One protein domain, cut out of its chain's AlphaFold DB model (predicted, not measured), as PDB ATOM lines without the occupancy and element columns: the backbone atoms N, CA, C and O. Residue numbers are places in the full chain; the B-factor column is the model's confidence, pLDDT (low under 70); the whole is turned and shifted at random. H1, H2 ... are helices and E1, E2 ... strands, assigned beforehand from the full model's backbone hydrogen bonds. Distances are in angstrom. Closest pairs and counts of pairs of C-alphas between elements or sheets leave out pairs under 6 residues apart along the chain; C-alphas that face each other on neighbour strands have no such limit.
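This is residues 28 to 92 of the 355 residues of the protein "Hypothetical protein" of Brandtodinium nutricula (UniProt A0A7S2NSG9). With little regular structure, this is a short helix, H1, packed on a two-stranded antiparallel hairpin, E1 and E2, amid long loops; residues 28 to 35 stick out as a tail. The 65 printed residues hold H1, E1 and E2 in that order, mixed in class, with only 19 residues in named elements. The whole is loose, with a radius of gyration of the C-alphas of 13.5 A, and spans 44 by 23 by 17 A.

Residues 43 to 44 pair antiparallel with residues 86 to 87 of E2, residues 85 to 89. In H1, residues 53 to 61, every O i to N i+4 pair is within hydrogen-bond range. Its closest C-alphas to E1, residues 68 to 72, are those of Ala 60 and Phe 70, 4.4 A apart. The hairpin's strands stand at 158 degrees, with N 69 and O 88 2.9 A apart.

H1 begins at C-alpha 53 (-22.144, 110.284, -2.803) and is 12.2 A long. E1 is 13.1 A long; E2, 13.8 A, ends at C-alpha 89 (-4.881, 118.859, -3.448).

The printed part has no cut. The link from E1 to E2 is long, 12 residues. pLDDT is under 70 at residues 28 to 39 and 76 to 77.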
ATOM      1  N   ASP A  28      12.699 120.723  10.302       44.28
ATOM      2  CA  ASP A  28      13.774 121.666  10.564       44.28
ATOM      3  C   ASP A  28      13.252 123.089  10.248       44.28
ATOM      4  O   ASP A  28      12.699 123.298   9.158       44.28
ATOM      5  N   PRO A  29      13.399 124.088  11.142       52.03
ATOM      6  CA  PRO A  29      12.886 125.458  10.958       52.03
ATOM      7  C   PRO A  29      13.435 126.197   9.714       52.03
ATOM      8  O   PRO A  29      13.128 127.366   9.479       52.03
ATOM      9  N   TRP A  30      14.230 125.513   8.895       54.91
ATOM     10  CA  TRP A  30      14.874 125.955   7.665       54.91
ATOM     11  C   TRP A  30      13.956 126.038   6.444       54.91
ATOM     12  O   TRP A  30      14.388 126.554   5.412       54.91
ATOM     13  N   CYS A  31      12.695 125.605   6.548       66.62
ATOM     14  CA  CYS A  31      11.688 125.781   5.500       66.62
ATOM     15  C   CYS A  31      10.689 126.905   5.833       66.62
ATOM     16  O   CYS A  31       9.494 126.632   5.947       66.62
ATOM     17  N   PRO A  32      11.110 128.184   5.947       60.03
ATOM     18  CA  PRO A  32      10.228 129.273   6.375       60.03
ATOM     19  C   PRO A  32       9.063 129.536   5.406       60.03
ATOM     20  O   PRO A  32       8.133 130.258   5.748       60.03
ATOM     21  N   PHE A  33       9.109 128.961   4.199       58.56
ATOM     22  CA  PHE A  33       8.073 129.091   3.175       58.56
ATOM     23  C   PHE A  33       7.185 127.852   3.033       58.56
ATOM     24  O   PHE A  33       6.156 127.936   2.357       58.56
ATOM     25  N   TYR A  34       7.537 126.729   3.674       59.03
ATOM     26  CA  TYR A  34       6.672 125.553   3.737       59.03
ATOM     27  C   TYR A  34       5.618 125.782   4.822       59.03
ATOM     28  O   TYR A  34       5.645 125.207   5.907       59.03
ATOM     29  N   ASP A  35       4.701 126.702   4.546       61.78
ATOM     30  CA  ASP A  35       3.514 126.842   5.365       61.78
ATOM     31  C   ASP A  35       2.556 125.710   4.989       61.78
ATOM     32  O   ASP A  35       1.876 125.775   3.963       61.78
ATOM     33  N   GLN A  36       2.485 124.673   5.830       55.41
ATOM     34  CA  GLN A  36       1.472 123.612   5.726       55.41
ATOM     35  C   GLN A  36       0.040 124.181   5.685       55.41
ATOM     36  O   GLN A  36      -0.891 123.498   5.255       55.41
ATOM     37  N   LYS A  37      -0.161 125.445   6.090       55.38
ATOM     38  CA  LYS A  37      -1.437 126.156   5.974       55.38
ATOM     39  C   LYS A  37      -1.707 126.725   4.582       55.38
ATOM     40  O   LYS A  37      -2.809 127.243   4.388       55.38
ATOM     41  N   ARG A  38      -0.816 126.573   3.586       63.94
ATOM     42  CA  ARG A  38      -1.143 126.751   2.150       63.94
ATOM     43  C   ARG A  38      -2.030 125.610   1.657       63.94
ATOM     44  O   ARG A  38      -1.749 124.902   0.695       63.94
ATOM     45  N   VAL A  39      -3.138 125.442   2.355       68.56
ATOM     46  CA  VAL A  39      -4.212 124.534   2.028       68.56
ATOM     47  C   VAL A  39      -4.865 125.078   0.769       68.56
ATOM     48  O   VAL A  39      -5.405 126.187   0.767       68.56
ATOM     49  N   ARG A  40      -4.814 124.306  -0.320       82.06
ATOM     50  CA  ARG A  40      -5.562 124.655  -1.527       82.06
ATOM     51  C   ARG A  40      -7.048 124.785  -1.175       82.06
ATOM     52  O   ARG A  40      -7.552 123.978  -0.383       82.06
ATOM     53  N   PRO A  41      -7.753 125.782  -1.736       88.62
ATOM     54  CA  PRO A  41      -9.175 125.929  -1.484       88.62
ATOM     55  C   PRO A  41      -9.901 124.655  -1.908       88.62
ATOM     56  O   PRO A  41      -9.545 124.013  -2.900       88.62
ATOM     57  N   TRP A  42     -10.922 124.289  -1.142       91.88
ATOM     58  CA  TRP A  42     -11.820 123.217  -1.533       91.88
ATOM     59  C   TRP A  42     -12.573 123.632  -2.794       91.88
ATOM     60  O   TRP A  42     -13.094 124.742  -2.894       91.88
ATOM     61  N   VAL A  43     -12.647 122.722  -3.754       94.62
ATOM     62  CA  VAL A  43     -13.424 122.895  -4.978       94.62
ATOM     63  C   VAL A  43     -14.412 121.753  -5.114       94.62
ATOM     64  O   VAL A  43     -14.188 120.656  -4.597       94.62
ATOM     65  N   CYS A  44     -15.503 122.002  -5.828       95.25
ATOM     66  CA  CYS A  44     -16.457 120.948  -6.122       95.25
ATOM     67  C   CYS A  44     -15.823 119.834  -6.945       95.25
ATOM     68  O   CYS A  44     -15.191 120.072  -7.978       95.25
ATOM     69  N   HIS A  45     -16.017 118.599  -6.492       94.94
ATOM     70  CA  HIS A  45     -15.721 117.427  -7.292       94.94
ATOM     71  C   HIS A  45     -16.911 117.125  -8.199       94.94
ATOM     72  O   HIS A  45     -18.030 116.914  -7.740       94.94
ATOM     73  N   THR A  46     -16.661 117.104  -9.503       95.69
ATOM     74  CA  THR A  46     -17.626 116.614 -10.485       95.69
ATOM     75  C   THR A  46     -17.486 115.103 -10.589       95.69
ATOM     76  O   THR A  46     -16.420 114.629 -10.980       95.69
ATOM     77  N   TYR A  47     -18.552 114.371 -10.262       95.19
ATOM     78  CA  TYR A  47     -18.576 112.917 -10.379       95.19
ATOM     79  C   TYR A  47     -18.356 112.460 -11.820       95.19
ATOM     80  O   TYR A  47     -19.053 112.893 -12.742       95.19
ATOM     81  N   ALA A  48     -17.387 111.570 -12.003       95.69
ATOM     82  CA  ALA A  48     -17.256 110.771 -13.209       95.69
ATOM     83  C   ALA A  48     -18.312 109.649 -13.236       95.69
ATOM     84  O   ALA A  48     -19.021 109.397 -12.260       95.69
ATOM     85  N   ALA A  49     -18.425 108.949 -14.367       96.62
ATOM     86  CA  ALA A  49     -19.320 107.800 -14.477       96.62
ATOM     87  C   ALA A  49     -18.981 106.737 -13.413       96.62
ATOM     88  O   ALA A  49     -17.839 106.290 -13.324       96.62
ATOM     89  N   GLY A  50     -19.980 106.335 -12.622       96.00
ATOM     90  CA  GLY A  50     -19.823 105.377 -11.521       96.00
ATOM     91  C   GLY A  50     -19.446 106.000 -10.172       96.00
ATOM     92  O   GLY A  50     -19.557 105.326  -9.153       96.00
ATOM     93  N   GLU A  51     -19.066 107.278 -10.136       97.25
ATOM     94  CA  GLU A  51     -18.868 108.010  -8.885       97.25
ATOM     95  C   GLU A  51     -20.205 108.586  -8.393       97.25
ATOM     96  O   GLU A  51     -21.048 109.026  -9.175       97.25
ATOM     97  N   ASN A  52     -20.416 108.557  -7.081       96.12
ATOM     98  CA  ASN A  52     -21.611 109.071  -6.416       96.12
ATOM     99  C   ASN A  52     -21.273 109.512  -4.978       96.12
ATOM    100  O   ASN A  52     -20.112 109.517  -4.561       96.12
ATOM    101  N   ASP A  53     -22.293 109.866  -4.200       95.50
ATOM    102  CA  ASP A  53     -22.144 110.284  -2.803       95.50
ATOM    103  C   ASP A  53     -21.466 109.228  -1.918       95.50
ATOM    104  O   ASP A  53     -20.673 109.582  -1.045       95.50
ATOM    105  N   ALA A  54     -21.732 107.938  -2.155       96.38
ATOM    106  CA  ALA A  54     -21.078 106.855  -1.421       96.38
ATOM    107  C   ALA A  54     -19.581 106.803  -1.753       96.38
ATOM    108  O   ALA A  54     -18.762 106.851  -0.844       96.38
ATOM    109  N   TRP A  55     -19.224 106.860  -3.041       96.38
ATOM    110  CA  TRP A  55     -17.824 106.944  -3.472       96.38
ATOM    111  C   TRP A  55     -17.091 108.126  -2.823       96.38
ATOM    112  O   TRP A  55     -15.957 107.981  -2.372       96.38
ATOM    113  N   CYS A  56     -17.725 109.301  -2.745       95.81
ATOM    114  CA  CYS A  56     -17.077 110.469  -2.147       95.81
ATOM    115  C   CYS A  56     -16.862 110.311  -0.645       95.81
ATOM    116  O   CYS A  56     -15.829 110.732  -0.129       95.81
ATOM    117  N   ARG A  57     -17.832 109.710   0.049       95.19
ATOM    118  CA  ARG A  57     -17.722 109.407   1.474       95.19
ATOM    119  C   ARG A  57     -16.581 108.431   1.731       95.19
ATOM    120  O   ARG A  57     -15.712 108.751   2.529       95.19
ATOM    121  N   ASP A  58     -16.513 107.347   0.963       95.44
ATOM    122  CA  ASP A  58     -15.431 106.363   1.063       95.44
ATOM    123  C   ASP A  58     -14.056 107.019   0.840       95.44
ATOM    124  O   ASP A  58     -13.094 106.736   1.552       95.44
ATOM    125  N   ARG A  59     -13.955 107.949  -0.123       94.88
ATOM    126  CA  ARG A  59     -12.726 108.717  -0.371       94.88
ATOM    127  C   ARG A  59     -12.388 109.692   0.752       94.88
ATOM    128  O   ARG A  59     -11.217 109.826   1.082       94.88
ATOM    129  N   ALA A  60     -13.382 110.378   1.312       92.12
ATOM    130  CA  ALA A  60     -13.184 111.289   2.434       92.12
ATOM    131  C   ALA A  60     -12.732 110.533   3.695       92.12
ATOM    132  O   ALA A  60     -11.839 111.002   4.399       92.12
ATOM    133  N   ASP A  61     -13.291 109.344   3.934       92.44
ATOM    134  CA  ASP A  61     -12.948 108.477   5.065       92.44
ATOM    135  C   ASP A  61     -11.547 107.857   4.914       92.44
ATOM    136  O   ASP A  61     -10.837 107.673   5.902       92.44
ATOM    137  N   ALA A  62     -11.105 107.601   3.677       89.38
ATOM    138  CA  ALA A  62      -9.741 107.166   3.374       89.38
ATOM    139  C   ALA A  62      -8.678 108.275   3.548       89.38
ATOM    140  O   ALA A  62      -7.480 107.995   3.472       89.38
ATOM    141  N   GLY A  63      -9.089 109.528   3.774       88.69
ATOM    142  CA  GLY A  63      -8.197 110.679   3.881       88.69
ATOM    143  C   GLY A  63      -7.738 111.193   2.515       88.69
ATOM    144  O   GLY A  63      -8.545 111.670   1.714       88.69
ATOM    145  N   SER A  64      -6.429 111.151   2.266       85.50
ATOM    146  CA  SER A  64      -5.837 111.603   1.004       85.50
ATOM    147  C   SER A  64      -5.534 110.421   0.100       85.50
ATOM    148  O   SER A  64      -4.738 109.549   0.445       85.50
ATOM    149  N   VAL A  65      -6.146 110.411  -1.081       85.44
ATOM    150  CA  VAL A  65      -5.964 109.361  -2.086       85.44
ATOM    151  C   VAL A  65      -5.377 109.990  -3.340       85.44
ATOM    152  O   VAL A  65      -5.939 110.949  -3.868       85.44
ATOM    153  N   ASP A  66      -4.241 109.469  -3.803       82.56
ATOM    154  CA  ASP A  66      -3.523 109.960  -4.987       82.56
ATOM    155  C   ASP A  66      -3.234 111.477  -4.938       82.56
ATOM    156  O   ASP A  66      -3.384 112.194  -5.928       82.56
ATOM    157  N   GLY A  67      -2.871 111.998  -3.759       83.81
ATOM    158  CA  GLY A  67      -2.590 113.425  -3.567       83.81
ATOM    159  C   GLY A  67      -3.824 114.320  -3.495       83.81
ATOM    160  O   GLY A  67      -3.698 115.542  -3.582       83.81
ATOM    161  N   VAL A  68      -5.018 113.744  -3.346       88.81
ATOM    162  CA  VAL A  68      -6.276 114.488  -3.252       88.81
ATOM    163  C   VAL A  68      -6.990 114.131  -1.957       88.81
ATOM    164  O   VAL A  68      -7.358 112.980  -1.733       88.81
ATOM    165  N   ALA A  69      -7.235 115.145  -1.129       91.44
ATOM    166  CA  ALA A  69      -8.113 115.025   0.023       91.44
ATOM    167  C   ALA A  69      -9.558 115.267  -0.414       91.44
ATOM    168  O   ALA A  69      -9.846 116.227  -1.142       91.44
ATOM    169  N   PHE A  70     -10.469 114.426   0.064       93.94
ATOM    170  CA  PHE A  70     -11.902 114.561  -0.171       93.94
ATOM    171  C   PHE A  70     -12.623 114.990   1.104       93.94
ATOM    172  O   PHE A  70     -12.176 114.751   2.223       93.94
ATOM    173  N   TYR A  71     -13.748 115.668   0.924       93.38
ATOM    174  CA  TYR A  71     -14.665 116.006   1.998       93.38
ATOM    175  C   TYR A  71     -16.085 115.801   1.492       93.38
ATOM    176  O   TYR A  71     -16.454 116.331   0.445       93.38
ATOM    177  N   PHE A  72     -16.876 115.051   2.251       93.69
ATOM    178  CA  PHE A  72     -18.285 114.833   1.972       93.69
ATOM    179  C   PHE A  72     -19.139 115.480   3.068       93.69
ATOM    180  O   PHE A  72     -18.959 115.189   4.251       93.69
ATOM    181  N   GLY A  73     -20.072 116.352   2.688       90.06
ATOM    182  CA  GLY A  73     -20.923 117.093   3.622       90.06
ATOM    183  C   GLY A  73     -22.259 117.498   3.003       90.06
ATOM    184  O   GLY A  73     -22.457 117.415   1.795       90.06
ATOM    185  N   ALA A  74     -23.219 117.935   3.819       81.12
ATOM    186  CA  ALA A  74     -24.520 118.373   3.311       81.12
ATOM    187  C   ALA A  74     -24.374 119.698   2.535       81.12
ATOM    188  O   ALA A  74     -24.031 120.693   3.156       81.12
ATOM    189  N   TRP A  75     -24.605 119.700   1.211       70.38
ATOM    190  CA  TRP A  75     -24.721 120.861   0.292       70.38
ATOM    191  C   TRP A  75     -24.143 122.205   0.791       70.38
ATOM    192  O   TRP A  75     -24.861 123.191   0.939       70.38
ATOM    193  N   GLY A  76     -22.830 122.262   1.047       57.06
ATOM    194  CA  GLY A  76     -22.154 123.503   1.448       57.06
ATOM    195  C   GLY A  76     -22.484 124.031   2.853       57.06
ATOM    196  O   GLY A  76     -22.166 125.180   3.141       57.06
ATOM    197  N   GLY A  77     -23.077 123.223   3.733       59.19
ATOM    198  CA  GLY A  77     -23.487 123.614   5.086       59.19
ATOM    199  C   GLY A  77     -22.343 124.052   6.008       59.19
ATOM    200  O   GLY A  77     -22.591 124.759   6.977       59.19
ATOM    201  N   ASP A  78     -21.097 123.693   5.692       79.12
ATOM    202  CA  ASP A  78     -19.897 124.175   6.389       79.12
ATOM    203  C   ASP A  78     -19.076 125.195   5.573       79.12
ATOM    204  O   ASP A  78     -18.002 125.618   5.997       79.12
ATOM    205  N   GLY A  79     -19.576 125.593   4.397       81.00
ATOM    206  CA  GLY A  79     -18.973 126.613   3.544       81.00
ATOM    207  C   GLY A  79     -17.731 126.189   2.752       81.00
ATOM    208  O   GLY A  79     -17.117 127.053   2.133       81.00
ATOM    209  N   ARG A  80     -17.337 124.903   2.725       86.75
ATOM    210  CA  ARG A  80     -16.079 124.495   2.061       86.75
ATOM    211  C   ARG A  80     -16.067 124.683   0.542       86.75
ATOM    212  O   ARG A  80     -15.127 125.287   0.041       86.75
ATOM    213  N   CYS A  81     -17.053 124.165  -0.199       87.25
ATOM    214  CA  CYS A  81     -17.045 124.272  -1.670       87.25
ATOM    215  C   CYS A  81     -18.415 124.406  -2.368       87.25
ATOM    216  O   CYS A  81     -18.451 124.498  -3.590       87.25
ATOM    217  N   GLY A  82     -19.538 124.450  -1.638       88.62
ATOM    218  CA  GLY A  82     -20.868 124.691  -2.231       88.62
ATOM    219  C   GLY A  82     -21.543 123.488  -2.914       88.62
ATOM    220  O   GLY A  82     -22.560 123.664  -3.579       88.62
ATOM    221  N   CYS A  83     -21.029 122.269  -2.744       91.94
ATOM    222  CA  CYS A  83     -21.653 121.021  -3.203       91.94
ATOM    223  C   CYS A  83     -21.403 119.880  -2.196       91.94
ATOM    224  O   CYS A  83     -20.643 120.077  -1.245       91.94
ATOM    225  N   PRO A  84     -22.041 118.702  -2.363       93.12
ATOM    226  CA  PRO A  84     -21.909 117.604  -1.404       93.12
ATOM    227  C   PRO A  84     -20.516 116.974  -1.334       93.12
ATOM    228  O   PRO A  84     -20.110 116.505  -0.276       93.12
ATOM    229  N   CYS A  85     -19.782 116.977  -2.449       94.81
ATOM    230  CA  CYS A  85     -18.452 116.392  -2.549       94.81
ATOM    231  C   CYS A  85     -17.421 117.452  -2.918       94.81
ATOM    232  O   CYS A  85     -17.381 117.949  -4.046       94.81
ATOM    233  N   CYS A  86     -16.570 117.778  -1.958       95.06
ATOM    234  CA  CYS A  86     -15.447 118.672  -2.139       95.06
ATOM    235  C   CYS A  86     -14.162 117.870  -2.307       95.06
ATOM    236  O   CYS A  86     -13.979 116.810  -1.707       95.06
ATOM    237  N   LYS A  87     -13.226 118.430  -3.064       94.44
ATOM    238  CA  LYS A  87     -11.846 117.959  -3.103       94.44
ATOM    239  C   LYS A  87     -10.866 119.115  -3.026       94.44
ATOM    240  O   LYS A  87     -11.200 120.246  -3.385       94.44
ATOM    241  N   ARG A  88      -9.649 118.821  -2.598       91.62
ATOM    242  CA  ARG A  88      -8.496 119.715  -2.709       91.62
ATOM    243  C   ARG A  88      -7.239 118.883  -2.902       91.62
ATOM    244  O   ARG A  88      -7.210 117.718  -2.515       91.62
ATOM    245  N   GLU A  89      -6.205 119.481  -3.473       87.06
ATOM    246  CA  GLU A  89      -4.881 118.859  -3.448       87.06
ATOM    247  C   GLU A  89      -4.414 118.749  -1.991       87.06
ATOM    248  O   GLU A  89      -4.579 119.694  -1.212       87.06
ATOM    249  N   ASP A  90      -3.852 117.598  -1.637       85.44
ATOM    250  CA  ASP A  90      -3.131 117.413  -0.387       85.44
ATOM    251  C   ASP A  90      -1.626 117.589  -0.638       85.44
ATOM    252  O   ASP A  90      -0.980 116.680  -1.169       85.44
ATOM    253  N   PRO A  91      -1.050 118.750  -0.280       75.62
ATOM    254  CA  PRO A  91       0.369 119.009  -0.491       75.62
ATOM    255  C   PRO A  91       1.277 118.131   0.380       75.62
ATOM    256  O   PRO A  91       2.462 118.023   0.073       75.62
ATOM    257  N   ALA A  92       0.748 117.509   1.440       82.12
ATOM    258  CA  ALA A  92       1.519 116.656   2.339       82.12
ATOM    259  C   ALA A  92       1.544 115.185   1.899       82.12
ATOM    260  O   ALA A  92       2.315 114.406   2.453       82.12
TER     261      ALA A  92